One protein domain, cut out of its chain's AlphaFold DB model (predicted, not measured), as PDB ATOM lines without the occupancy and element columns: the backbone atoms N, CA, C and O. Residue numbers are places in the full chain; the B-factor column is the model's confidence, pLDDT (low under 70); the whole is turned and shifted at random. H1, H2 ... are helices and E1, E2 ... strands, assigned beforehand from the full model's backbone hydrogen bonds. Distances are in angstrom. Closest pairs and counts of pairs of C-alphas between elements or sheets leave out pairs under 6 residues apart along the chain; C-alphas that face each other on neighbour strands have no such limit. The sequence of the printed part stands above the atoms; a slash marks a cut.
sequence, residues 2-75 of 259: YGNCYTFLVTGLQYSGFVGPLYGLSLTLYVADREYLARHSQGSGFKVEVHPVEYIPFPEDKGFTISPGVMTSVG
ATOM      1  N   TYR A   2      22.237  -8.413   5.571       76.38
ATOM      2  CA  TYR A   2      23.572  -7.841   5.291       76.38
ATOM      3  C   TYR A   2      24.094  -6.809   6.317       76.38
ATOM      4  O   TYR A   2      25.182  -6.275   6.135       76.38
ATOM      5  N   GLY A   3      23.374  -6.556   7.414       80.25
ATOM      6  CA  GLY A   3      23.797  -5.597   8.442       80.25
ATOM      7  C   GLY A   3      23.525  -4.146   8.035       80.25
ATOM      8  O   GLY A   3      22.416  -3.829   7.612       80.25
ATOM      9  N   ASN A   4      24.519  -3.266   8.193       83.81
ATOM     10  CA  ASN A   4      24.376  -1.832   7.931       83.81
ATOM     11  C   ASN A   4      24.395  -1.530   6.427       83.81
ATOM     12  O   ASN A   4      25.378  -1.818   5.744       83.81
ATOM     13  N   CYS A   5      23.340  -0.880   5.938       87.75
ATOM     14  CA  CYS A   5      23.230  -0.408   4.560       87.75
ATOM     15  C   CYS A   5      23.363   1.119   4.504       87.75
ATOM     16  O   CYS A   5      22.833   1.824   5.361       87.75
ATOM     17  N   TYR A   6      24.028   1.624   3.465       90.25
ATOM     18  CA  TYR A   6      24.166   3.056   3.194       90.25
ATOM     19  C   TYR A   6      23.691   3.348   1.774       90.25
ATOM     20  O   TYR A   6      24.118   2.682   0.830       90.25
ATOM     21  N   THR A   7      22.841   4.361   1.622       89.00
ATOM     22  CA  THR A   7      22.286   4.764   0.325       89.00
ATOM     23  C   THR A   7      22.797   6.150  -0.044       89.00
ATOM     24  O   THR A   7      22.615   7.110   0.704       89.00
ATOM     25  N   PHE A   8      23.423   6.263  -1.216       88.62
ATOM     26  CA  PHE A   8      23.866   7.540  -1.773       88.62
ATOM     27  C   PHE A   8      22.776   8.095  -2.692       88.62
ATOM     28  O   PHE A   8      22.504   7.538  -3.752       88.62
ATOM     29  N   LEU A   9      22.144   9.191  -2.275       84.69
ATOM     30  CA  LEU A   9      21.120   9.879  -3.061       84.69
ATOM     31  C   LEU A   9      21.786  10.855  -4.035       84.69
ATOM     32  O   LEU A   9      22.543  11.730  -3.617       84.69
ATOM     33  N   VAL A  10      21.480  10.707  -5.324       77.25
ATOM     34  CA  VAL A  10      21.938  11.603  -6.392       77.25
ATOM     35  C   VAL A  10      20.795  12.558  -6.732       77.25
ATOM     36  O   VAL A  10      19.775  12.134  -7.269       77.25
ATOM     37  N   THR A  11      20.946  13.843  -6.410       72.44
ATOM     38  CA  THR A  11      19.943  14.887  -6.684       72.44
ATOM     39  C   THR A  11      20.549  16.003  -7.532       72.44
ATOM     40  O   THR A  11      21.706  16.355  -7.330       72.44
ATOM     41  N   GLY A  12      19.765  16.549  -8.472       64.81
ATOM     42  CA  GLY A  12      19.953  17.790  -9.258       64.81
ATOM     43  C   GLY A  12      21.370  18.236  -9.671       64.81
ATOM     44  O   GLY A  12      21.669  18.349 -10.853       64.81
ATOM     45  N   LEU A  13      22.237  18.542  -8.708       60.00
ATOM     46  CA  LEU A  13      23.612  19.018  -8.902       60.00
ATOM     47  C   LEU A  13      24.638  17.892  -9.122       60.00
ATOM     48  O   LEU A  13      25.774  18.167  -9.491       60.00
ATOM     49  N   GLN A  14      24.259  16.634  -8.888       65.44
ATOM     50  CA  GLN A  14      25.143  15.463  -8.995       65.44
ATOM     51  C   GLN A  14      24.963  14.689 -10.314       65.44
ATOM     52  O   GLN A  14      25.526  13.607 -10.480       65.44
ATOM     53  N   TYR A  15      24.187  15.227 -11.261       70.56
ATOM     54  CA  TYR A  15      24.081  14.658 -12.601       70.56
ATOM     55  C   TYR A  15      25.311  15.034 -13.425       70.56
ATOM     56  O   TYR A  15      25.546  16.205 -13.718       70.56
ATOM     57  N   SER A  16      26.082  14.032 -13.842       67.56
ATOM     58  CA  SER A  16      27.095  14.228 -14.873       67.56
ATOM     59  C   SER A  16      26.454  14.127 -16.256       67.56
ATOM     60  O   SER A  16      25.809  13.130 -16.576       67.56
ATOM     61  N   GLY A  17      26.673  15.137 -17.100       71.00
ATOM     62  CA  GLY A  17      26.354  15.066 -18.530       71.00
ATOM     63  C   GLY A  17      27.360  14.237 -19.341       71.00
ATOM     64  O   GLY A  17      27.125  13.967 -20.516       71.00
ATOM     65  N   PHE A  18      28.477  13.836 -18.727       75.81
ATOM     66  CA  PHE A  18      29.543  13.080 -19.374       75.81
ATOM     67  C   PHE A  18      29.593  11.644 -18.868       75.81
ATOM     68  O   PHE A  18      29.526  11.373 -17.668       75.81
ATOM     69  N   VAL A  19      29.771  10.726 -19.812       78.19
ATOM     70  CA  VAL A  19      29.961   9.307 -19.539       78.19
ATOM     71  C   VAL A  19      31.451   9.019 -19.349       78.19
ATOM     72  O   VAL A  19      32.278   9.449 -20.152       78.19
ATOM     73  N   GLY A  20      31.806   8.270 -18.304       78.56
ATOM     74  CA  GLY A  20      33.172   7.794 -18.076       78.56
ATOM     75  C   GLY A  20      33.517   7.636 -16.592       78.56
ATOM     76  O   GLY A  20      32.837   8.206 -15.738       78.56
ATOM     77  N   PRO A  21      34.594   6.903 -16.263       77.88
ATOM     78  CA  PRO A  21      34.961   6.595 -14.877       77.88
ATOM     79  C   PRO A  21      35.362   7.832 -14.055       77.88
ATOM     80  O   PRO A  21      35.254   7.807 -12.835       77.88
ATOM     81  N   LEU A  22      35.793   8.922 -14.709       81.69
ATOM     82  CA  LEU A  22      36.146  10.193 -14.057       81.69
ATOM     83  C   LEU A  22      34.930  11.058 -13.697       81.69
ATOM     84  O   LEU A  22      35.043  11.945 -12.857       81.69
ATOM     85  N   TYR A  23      33.785  10.808 -14.333       82.44
ATOM     86  CA  TYR A  23      32.563  11.598 -14.178       82.44
ATOM     87  C   TYR A  23      31.428  10.797 -13.518       82.44
ATOM     88  O   TYR A  23      30.264  11.189 -13.572       82.44
ATOM     89  N   GLY A  24      31.767   9.647 -12.929       82.38
ATOM     90  CA  GLY A  24      30.855   8.791 -12.182       82.38
ATOM     91  C   GLY A  24      31.059   8.888 -10.672       82.38
ATOM     92  O   GLY A  24      31.764   9.755 -10.159       82.38
ATOM     93  N   LEU A  25      30.449   7.951  -9.950       84.88
ATOM     94  CA  LEU A  25      30.627   7.805  -8.509       84.88
ATOM     95  C   LEU A  25      31.913   7.018  -8.217       84.88
ATOM     96  O   LEU A  25      32.038   5.863  -8.620       84.88
ATOM     97  N   SER A  26      32.849   7.631  -7.491       87.88
ATOM     98  CA  SER A  26      34.075   6.979  -7.019       87.88
ATOM     99  C   SER A  26      34.048   6.863  -5.497       87.88
ATOM    100  O   SER A  26      33.915   7.868  -4.799       87.88
ATOM    101  N   LEU A  27      34.149   5.636  -4.982       88.56
ATOM    102  CA  LEU A  27      34.111   5.339  -3.551       88.56
ATOM    103  C   LEU A  27      35.318   4.490  -3.160       88.56
ATOM    104  O   LEU A  27      35.662   3.529  -3.843       88.56
ATOM    105  N   THR A  28      35.921   4.816  -2.019       91.06
ATOM    106  CA  THR A  28      36.875   3.940  -1.330       91.06
ATOM    107  C   THR A  28      36.183   3.396  -0.091       91.06
ATOM    108  O   THR A  28      35.823   4.162   0.801       91.06
ATOM    109  N   LEU A  29      35.954   2.086  -0.057       90.31
ATOM    110  CA  LEU A  29      35.194   1.422   0.998       90.31
ATOM    111  C   LEU A  29      36.110   0.522   1.836       90.31
ATOM    112  O   LEU A  29      37.026  -0.108   1.309       90.31
ATOM    113  N   TYR A  30      35.835   0.432   3.137       90.50
ATOM    114  CA  TYR A  30      36.577  -0.406   4.080       90.50
ATOM    115  C   TYR A  30      35.679  -1.534   4.610       90.50
ATOM    116  O   TYR A  30      34.641  -1.263   5.204       90.50
ATOM    117  N   VAL A  31      36.057  -2.796   4.350       87.94
ATOM    118  CA  VAL A  31      35.230  -3.985   4.662       87.94
ATOM    119  C   VAL A  31      35.268  -4.366   6.147       87.94
ATOM    120  O   VAL A  31      34.344  -5.021   6.613       87.94
ATOM    121  N   ALA A  32      36.302  -3.947   6.890       87.12
ATOM    122  CA  ALA A  32      36.504  -4.306   8.301       87.12
ATOM    123  C   ALA A  32      36.393  -5.826   8.572       87.12
ATOM    124  O   ALA A  32      35.754  -6.264   9.525       87.12
ATOM    125  N   ASP A  33      37.038  -6.646   7.739       82.94
ATOM    126  CA  ASP A  33      36.963  -8.117   7.769       82.94
ATOM    127  C   ASP A  33      37.372  -8.757   9.112       82.94
ATOM    128  O   ASP A  33      36.928  -9.854   9.441       82.94
ATOM    129  N   ARG A  34      38.173  -8.064   9.928       83.75
ATOM    130  CA  ARG A  34      38.552  -8.506  11.282       83.75
ATOM    131  C   ARG A  34      37.395  -8.538  12.282       83.75
ATOM    132  O   ARG A  34      37.493  -9.246  13.280       83.75
ATOM    133  N   GLU A  35      36.329  -7.785  12.039       82.38
ATOM    134  CA  GLU A  35      35.145  -7.733  12.909       82.38
ATOM    135  C   GLU A  35      34.101  -8.798  12.525       82.38
ATOM    136  O   GLU A  35      33.032  -8.888  13.131       82.38
ATOM    137  N   TYR A  36      34.392  -9.620  11.512       83.38
ATOM    138  CA  TYR A  36      33.429 -10.563  10.965       83.38
ATOM    139  C   TYR A  36      33.229 -11.768  11.883       83.38
ATOM    140  O   TYR A  36      34.162 -12.378  12.408       83.38
ATOM    141  N   LEU A  37      31.968 -12.170  12.024       83.81
ATOM    142  CA  LEU A  37      31.593 -13.366  12.765       83.81
ATOM    143  C   LEU A  37      31.765 -14.598  11.869       83.81
ATOM    144  O   LEU A  37      30.903 -14.884  11.040       83.81
ATOM    145  N   ALA A  38      32.824 -15.380  12.101       73.69
ATOM    146  CA  ALA A  38      33.250 -16.526  11.279       73.69
ATOM    147  C   ALA A  38      32.168 -17.585  10.947       73.69
ATOM    148  O   ALA A  38      32.343 -18.383  10.032       73.69
ATOM    149  N   ARG A  39      31.050 -17.622  11.685       74.12
ATOM    150  CA  ARG A  39      29.923 -18.557  11.478       74.12
ATOM    151  C   ARG A  39      28.749 -17.966  10.688       74.12
ATOM    152  O   ARG A  39      27.864 -18.720  10.305       74.12
ATOM    153  N   HIS A  40      28.725 -16.651  10.472       73.69
ATOM    154  CA  HIS A  40      27.607 -15.932   9.846       73.69
ATOM    155  C   HIS A  40      28.014 -15.180   8.572       73.69
ATOM    156  O   HIS A  40      27.184 -14.986   7.686       73.69
ATOM    157  N   SER A  41      29.282 -14.790   8.437       76.56
ATOM    158  CA  SER A  41      29.807 -14.149   7.232       76.56
ATOM    159  C   SER A  41      30.268 -15.197   6.212       76.56
ATOM    160  O   SER A  41      31.375 -15.722   6.318       76.56
ATOM    161  N   GLN A  42      29.430 -15.503   5.216       72.12
ATOM    162  CA  GLN A  42      29.761 -16.462   4.143       72.12
ATOM    163  C   GLN A  42      30.835 -15.949   3.160       72.12
ATOM    164  O   GLN A  42      31.351 -16.717   2.353       72.12
ATOM    165  N   GLY A  43      31.180 -14.660   3.215       77.69
ATOM    166  CA  GLY A  43      32.193 -14.029   2.374       77.69
ATOM    167  C   GLY A  43      32.538 -12.620   2.858       77.69
ATOM    168  O   GLY A  43      31.877 -12.091   3.752       77.69
ATOM    169  N   SER A  44      33.579 -12.032   2.266       83.50
ATOM    170  CA  SER A  44      34.069 -10.681   2.564       83.50
ATOM    171  C   SER A  44      33.935  -9.796   1.327       83.50
ATOM    172  O   SER A  44      34.362 -10.186   0.237       83.50
ATOM    173  N   GLY A  45      33.300  -8.633   1.479       87.88
ATOM    174  CA  GLY A  45      33.048  -7.694   0.388       87.88
ATOM    175  C   GLY A  45      31.788  -6.862   0.583       87.88
ATOM    176  O   GLY A  45      31.201  -6.836   1.662       87.88
ATOM    177  N   PHE A  46      31.375  -6.185  -0.483       87.88
ATOM    178  CA  PHE A  46      30.206  -5.308  -0.484       87.88
ATOM    179  C   PHE A  46      29.144  -5.836  -1.439       87.88
ATOM    180  O   PHE A  46      29.459  -6.230  -2.561       87.88
ATOM    181  N   LYS A  47      27.880  -5.808  -1.014       88.94
ATOM    182  CA  LYS A  47      26.730  -6.015  -1.896       88.94
ATOM    183  C   LYS A  47      26.209  -4.640  -2.303       88.94
ATOM    184  O   LYS A  47      25.851  -3.847  -1.438       88.94
ATOM    185  N   VAL A  48      26.210  -4.353  -3.599       89.56
ATOM    186  CA  VAL A  48      25.853  -3.041  -4.146       89.56
ATOM    187  C   VAL A  48      24.687  -3.203  -5.109       89.56
ATOM    188  O   VAL A  48      24.709  -4.069  -5.979       89.56
ATOM    189  N   GLU A  49      23.671  -2.364  -4.961       90.44
ATOM    190  CA  GLU A  49      22.534  -2.270  -5.873       90.44
ATOM    191  C   GLU A  49      22.376  -0.817  -6.311       90.44
ATOM    192  O   GLU A  49      22.517   0.104  -5.508       90.44
ATOM    193  N   VAL A  50      22.075  -0.621  -7.593       89.12
ATOM    194  CA  VAL A  50      21.733   0.688  -8.146       89.12
ATOM    195  C   VAL A  50      20.249   0.664  -8.486       89.12
ATOM    196  O   VAL A  50      19.808  -0.148  -9.297       89.12
ATOM    197  N   HIS A  51      19.478   1.555  -7.874       88.62
ATOM    198  CA  HIS A  51      18.032   1.641  -8.053       88.62
ATOM    199  C   HIS A  51      17.593   3.109  -8.190       88.62
ATOM    200  O   HIS A  51      18.314   4.005  -7.744       88.62
ATOM    201  N   PRO A  52      16.442   3.398  -8.828       86.00
ATOM    202  CA  PRO A  52      15.891   4.750  -8.837       86.00
ATOM    203  C   PRO A  52      15.346   5.135  -7.455       86.00
ATOM    204  O   PRO A  52      14.979   4.268  -6.657       86.00
ATOM    205  N   VAL A  53      15.290   6.439  -7.177       83.81
ATOM    206  CA  VAL A  53      14.978   6.976  -5.839       83.81
ATOM    207  C   VAL A  53      13.554   6.658  -5.379       83.81
ATOM    208  O   VAL A  53      13.306   6.561  -4.183       83.81
ATOM    209  N   GLU A  54      12.629   6.451  -6.315       82.88
ATOM    210  CA  GLU A  54      11.227   6.145  -6.035       82.88
ATOM    211  C   GLU A  54      10.965   4.646  -5.809       82.88
ATOM    212  O   GLU A  54       9.814   4.255  -5.636       82.88
ATOM    213  N   TYR A  55      11.983   3.783  -5.828       83.12
ATOM    214  CA  TYR A  55      11.816   2.336  -5.668       83.12
ATOM    215  C   TYR A  55      12.571   1.796  -4.454       83.12
ATOM    216  O   TYR A  55      13.644   2.278  -4.100       83.12
ATOM    217  N   ILE A  56      12.007   0.753  -3.838       81.94
ATOM    218  CA  ILE A  56      12.610   0.062  -2.695       81.94
ATOM    219  C   ILE A  56      13.787  -0.803  -3.184       81.94
ATOM    220  O   ILE A  56      13.582  -1.604  -4.103       81.94
ATOM    221  N   PRO A  57      14.988  -0.675  -2.588       85.94
ATOM    222  CA  PRO A  57      16.124  -1.534  -2.909       85.94
ATOM    223  C   PRO A  57      15.960  -2.940  -2.326       85.94
ATOM    224  O   PRO A  57      15.630  -3.102  -1.151       85.94
ATOM    225  N   PHE A  58      16.274  -3.955  -3.130       86.69
ATOM    226  CA  PHE A  58      16.359  -5.353  -2.706       86.69
ATOM    227  C   PHE A  58      17.738  -5.923  -3.070       86.69
ATOM    228  O   PHE A  58      17.863  -6.706  -4.021       86.69
ATOM    229  N   PRO A  59      18.798  -5.585  -2.305       86.88
ATOM    230  CA  PRO A  59      20.167  -5.928  -2.680       86.88
ATOM    231  C   PRO A  59      20.413  -7.436  -2.632       86.88
ATOM    232  O   PRO A  59      21.323  -7.927  -3.291       86.88
ATOM    233  N   GLU A  60      19.596  -8.188  -1.893       85.25
ATOM    234  CA  GLU A  60      19.586  -9.653  -1.908       85.25
ATOM    235  C   GLU A  60      19.251 -10.246  -3.281       85.25
ATOM    236  O   GLU A  60      19.912 -11.202  -3.688       85.25
ATOM    237  N   ASP A  61      18.314  -9.632  -4.005       85.12
ATOM    238  CA  ASP A  61      17.795 -10.135  -5.278       85.12
ATOM    239  C   ASP A  61      18.501  -9.479  -6.477       85.12
ATOM    240  O   ASP A  61      18.822 -10.151  -7.457       85.12
ATOM    241  N   LYS A  62      18.753  -8.163  -6.409       83.56
ATOM    242  CA  LYS A  62      19.249  -7.343  -7.535       83.56
ATOM    243  C   LYS A  62      20.694  -6.861  -7.386       83.56
ATOM    244  O   LYS A  62      21.270  -6.349  -8.346       83.56
ATOM    245  N   GLY A  63      21.297  -7.010  -6.209       86.88
ATOM    246  CA  GLY A  63      22.643  -6.504  -5.953       86.88
ATOM    247  C   GLY A  63      23.749  -7.354  -6.587       86.88
ATOM    248  O   GLY A  63      23.662  -8.584  -6.660       86.88
ATOM    249  N   PHE A  64      24.855  -6.718  -6.957       87.31
ATOM    250  CA  PHE A  64      26.099  -7.378  -7.353       87.31
ATOM    251  C   PHE A  64      27.138  -7.297  -6.226       87.31
ATOM    252  O   PHE A  64      27.074  -6.423  -5.362       87.31
ATOM    253  N   THR A  65      28.081  -8.238  -6.201       86.81
ATOM    254  CA  THR A  65      29.095  -8.329  -5.142       86.81
ATOM    255  C   THR A  65      30.420  -7.734  -5.616       86.81
ATOM    256  O   THR A  65      30.884  -8.059  -6.706       86.81
ATOM    257  N   ILE A  66      31.042  -6.898  -4.785       89.00
ATOM    258  CA  ILE A  66      32.380  -6.335  -4.988       89.00
ATOM    259  C   ILE A  66      33.328  -6.945  -3.957       89.00
ATOM    260  O   ILE A  66      33.088  -6.849  -2.750       89.00
ATOM    261  N   SER A  67      34.412  -7.558  -4.428       88.69
ATOM    262  CA  SER A  67      35.449  -8.130  -3.566       88.69
ATOM    263  C   SER A  67      36.426  -7.058  -3.065       88.69
ATOM    264  O   SER A  67      36.766  -6.143  -3.817       88.69
ATOM    265  N   PRO A  68      36.924  -7.164  -1.821       91.00
ATOM    266  CA  PRO A  68      37.988  -6.296  -1.332       91.00
ATOM    267  C   PRO A  68      39.325  -6.588  -2.021       91.00
ATOM    268  O   PRO A  68      39.539  -7.665  -2.575       91.00
ATOM    269  N   GLY A  69      40.252  -5.632  -1.936       88.44
ATOM    270  CA  GLY A  69      41.628  -5.787  -2.422       88.44
ATOM    271  C   GLY A  69      41.824  -5.505  -3.914       88.44
ATOM    272  O   GLY A  69      42.959  -5.520  -4.382       88.44
ATOM    273  N   VAL A  70      40.753  -5.204  -4.652       87.81
ATOM    274  CA  VAL A  70      40.805  -4.806  -6.063       87.81
ATOM    275  C   VAL A  70      39.999  -3.533  -6.303       87.81
ATOM    276  O   VAL A  70      39.016  -3.263  -5.616       87.81
ATOM    277  N   MET A  71      40.405  -2.752  -7.304       87.00
ATOM    278  CA  MET A  71      39.598  -1.647  -7.812       87.00
ATOM    279  C   MET A  71      38.590  -2.197  -8.824       87.00
ATOM    280  O   MET A  71      38.978  -2.725  -9.865       87.00
ATOM    281  N   THR A  72      37.297  -2.075  -8.529       86.31
ATOM    282  CA  THR A  72      36.220  -2.510  -9.430       86.31
ATOM    283  C   THR A  72      35.580  -1.302 -10.099       86.31
ATOM    284  O   THR A  72      35.037  -0.429  -9.429       86.31
ATOM    285  N   SER A  73      35.625  -1.262 -11.430       86.44
ATOM    286  CA  SER A  73      34.919  -0.265 -12.235       86.44
ATOM    287  C   SER A  73      33.634  -0.875 -12.780       86.44
ATOM    288  O   SER A  73      33.687  -1.884 -13.483       86.44
ATOM    289  N   VAL A  74      32.486  -0.267 -12.475       85.50
ATOM    290  CA  VAL A  74      31.165  -0.773 -12.876       85.50
ATOM    291  C   VAL A  74      30.500   0.224 -13.817       85.50
ATOM    292  O   VAL A  74      30.203   1.351 -13.430       85.50
ATOM    293  N   GLY A  75      30.263  -0.200 -15.059       84.00
ATOM    294  CA  GLY A  75      29.400   0.522 -15.990       84.00
ATOM    295  C   GLY A  75      27.935   0.319 -15.611       84.00
ATOM    296  O   GLY A  75      27.534  -0.798 -15.283       84.00
TER     297      GLY A  75
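This is residues 2 to 75 of the 259 residues of an uncharacterized protein of Gongylonema pulchrum (UniProt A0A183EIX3). Little regular structure: a loop-built, elongated model in which two short strands, E1 and E2, pair near the middle, with the single turn of H1 beside one end of the pair. The long stretch of residues 2 to 45 runs out to one end near Gly 17 and folds back to the other near Arg 39. Of 74 printed residues, 10 are in named elements, in the order E1, H1, E2; the class is mixed, the sheet antiparallel. The whole is loose, radius of gyration of the C-alphas 14.3 A, spanning 45 by 28 by 17 A.

E1 is residues 46 to 48, 6.1 A long, from C-alpha 46 at (30.206, -5.308, -0.484). E2 is residues 64 to 66, 6.8 A, ending at (32.380, -6.335, -4.988). H1 is residues 59 to 62, 5.1 A.

E1 and E2 are antiparallel at 144 degrees; N 46 and O 66 are 2.9 A apart, within hydrogen-bond range. The closest C-alphas of E1 and H1, Val 48 and Pro 59, are 6.5 A apart. H1 is too short for any O i to N i+4 pair; its one O i to N i+3 pair is not within range.

Gly 17 and Arg 39 have the C-alphas farthest apart, 45.2 A. The printed part has no cut. The link from H1 to E2 is tight, that from E1 to H1 short. Residues 12 to 14 and 16 have pLDDT under 70.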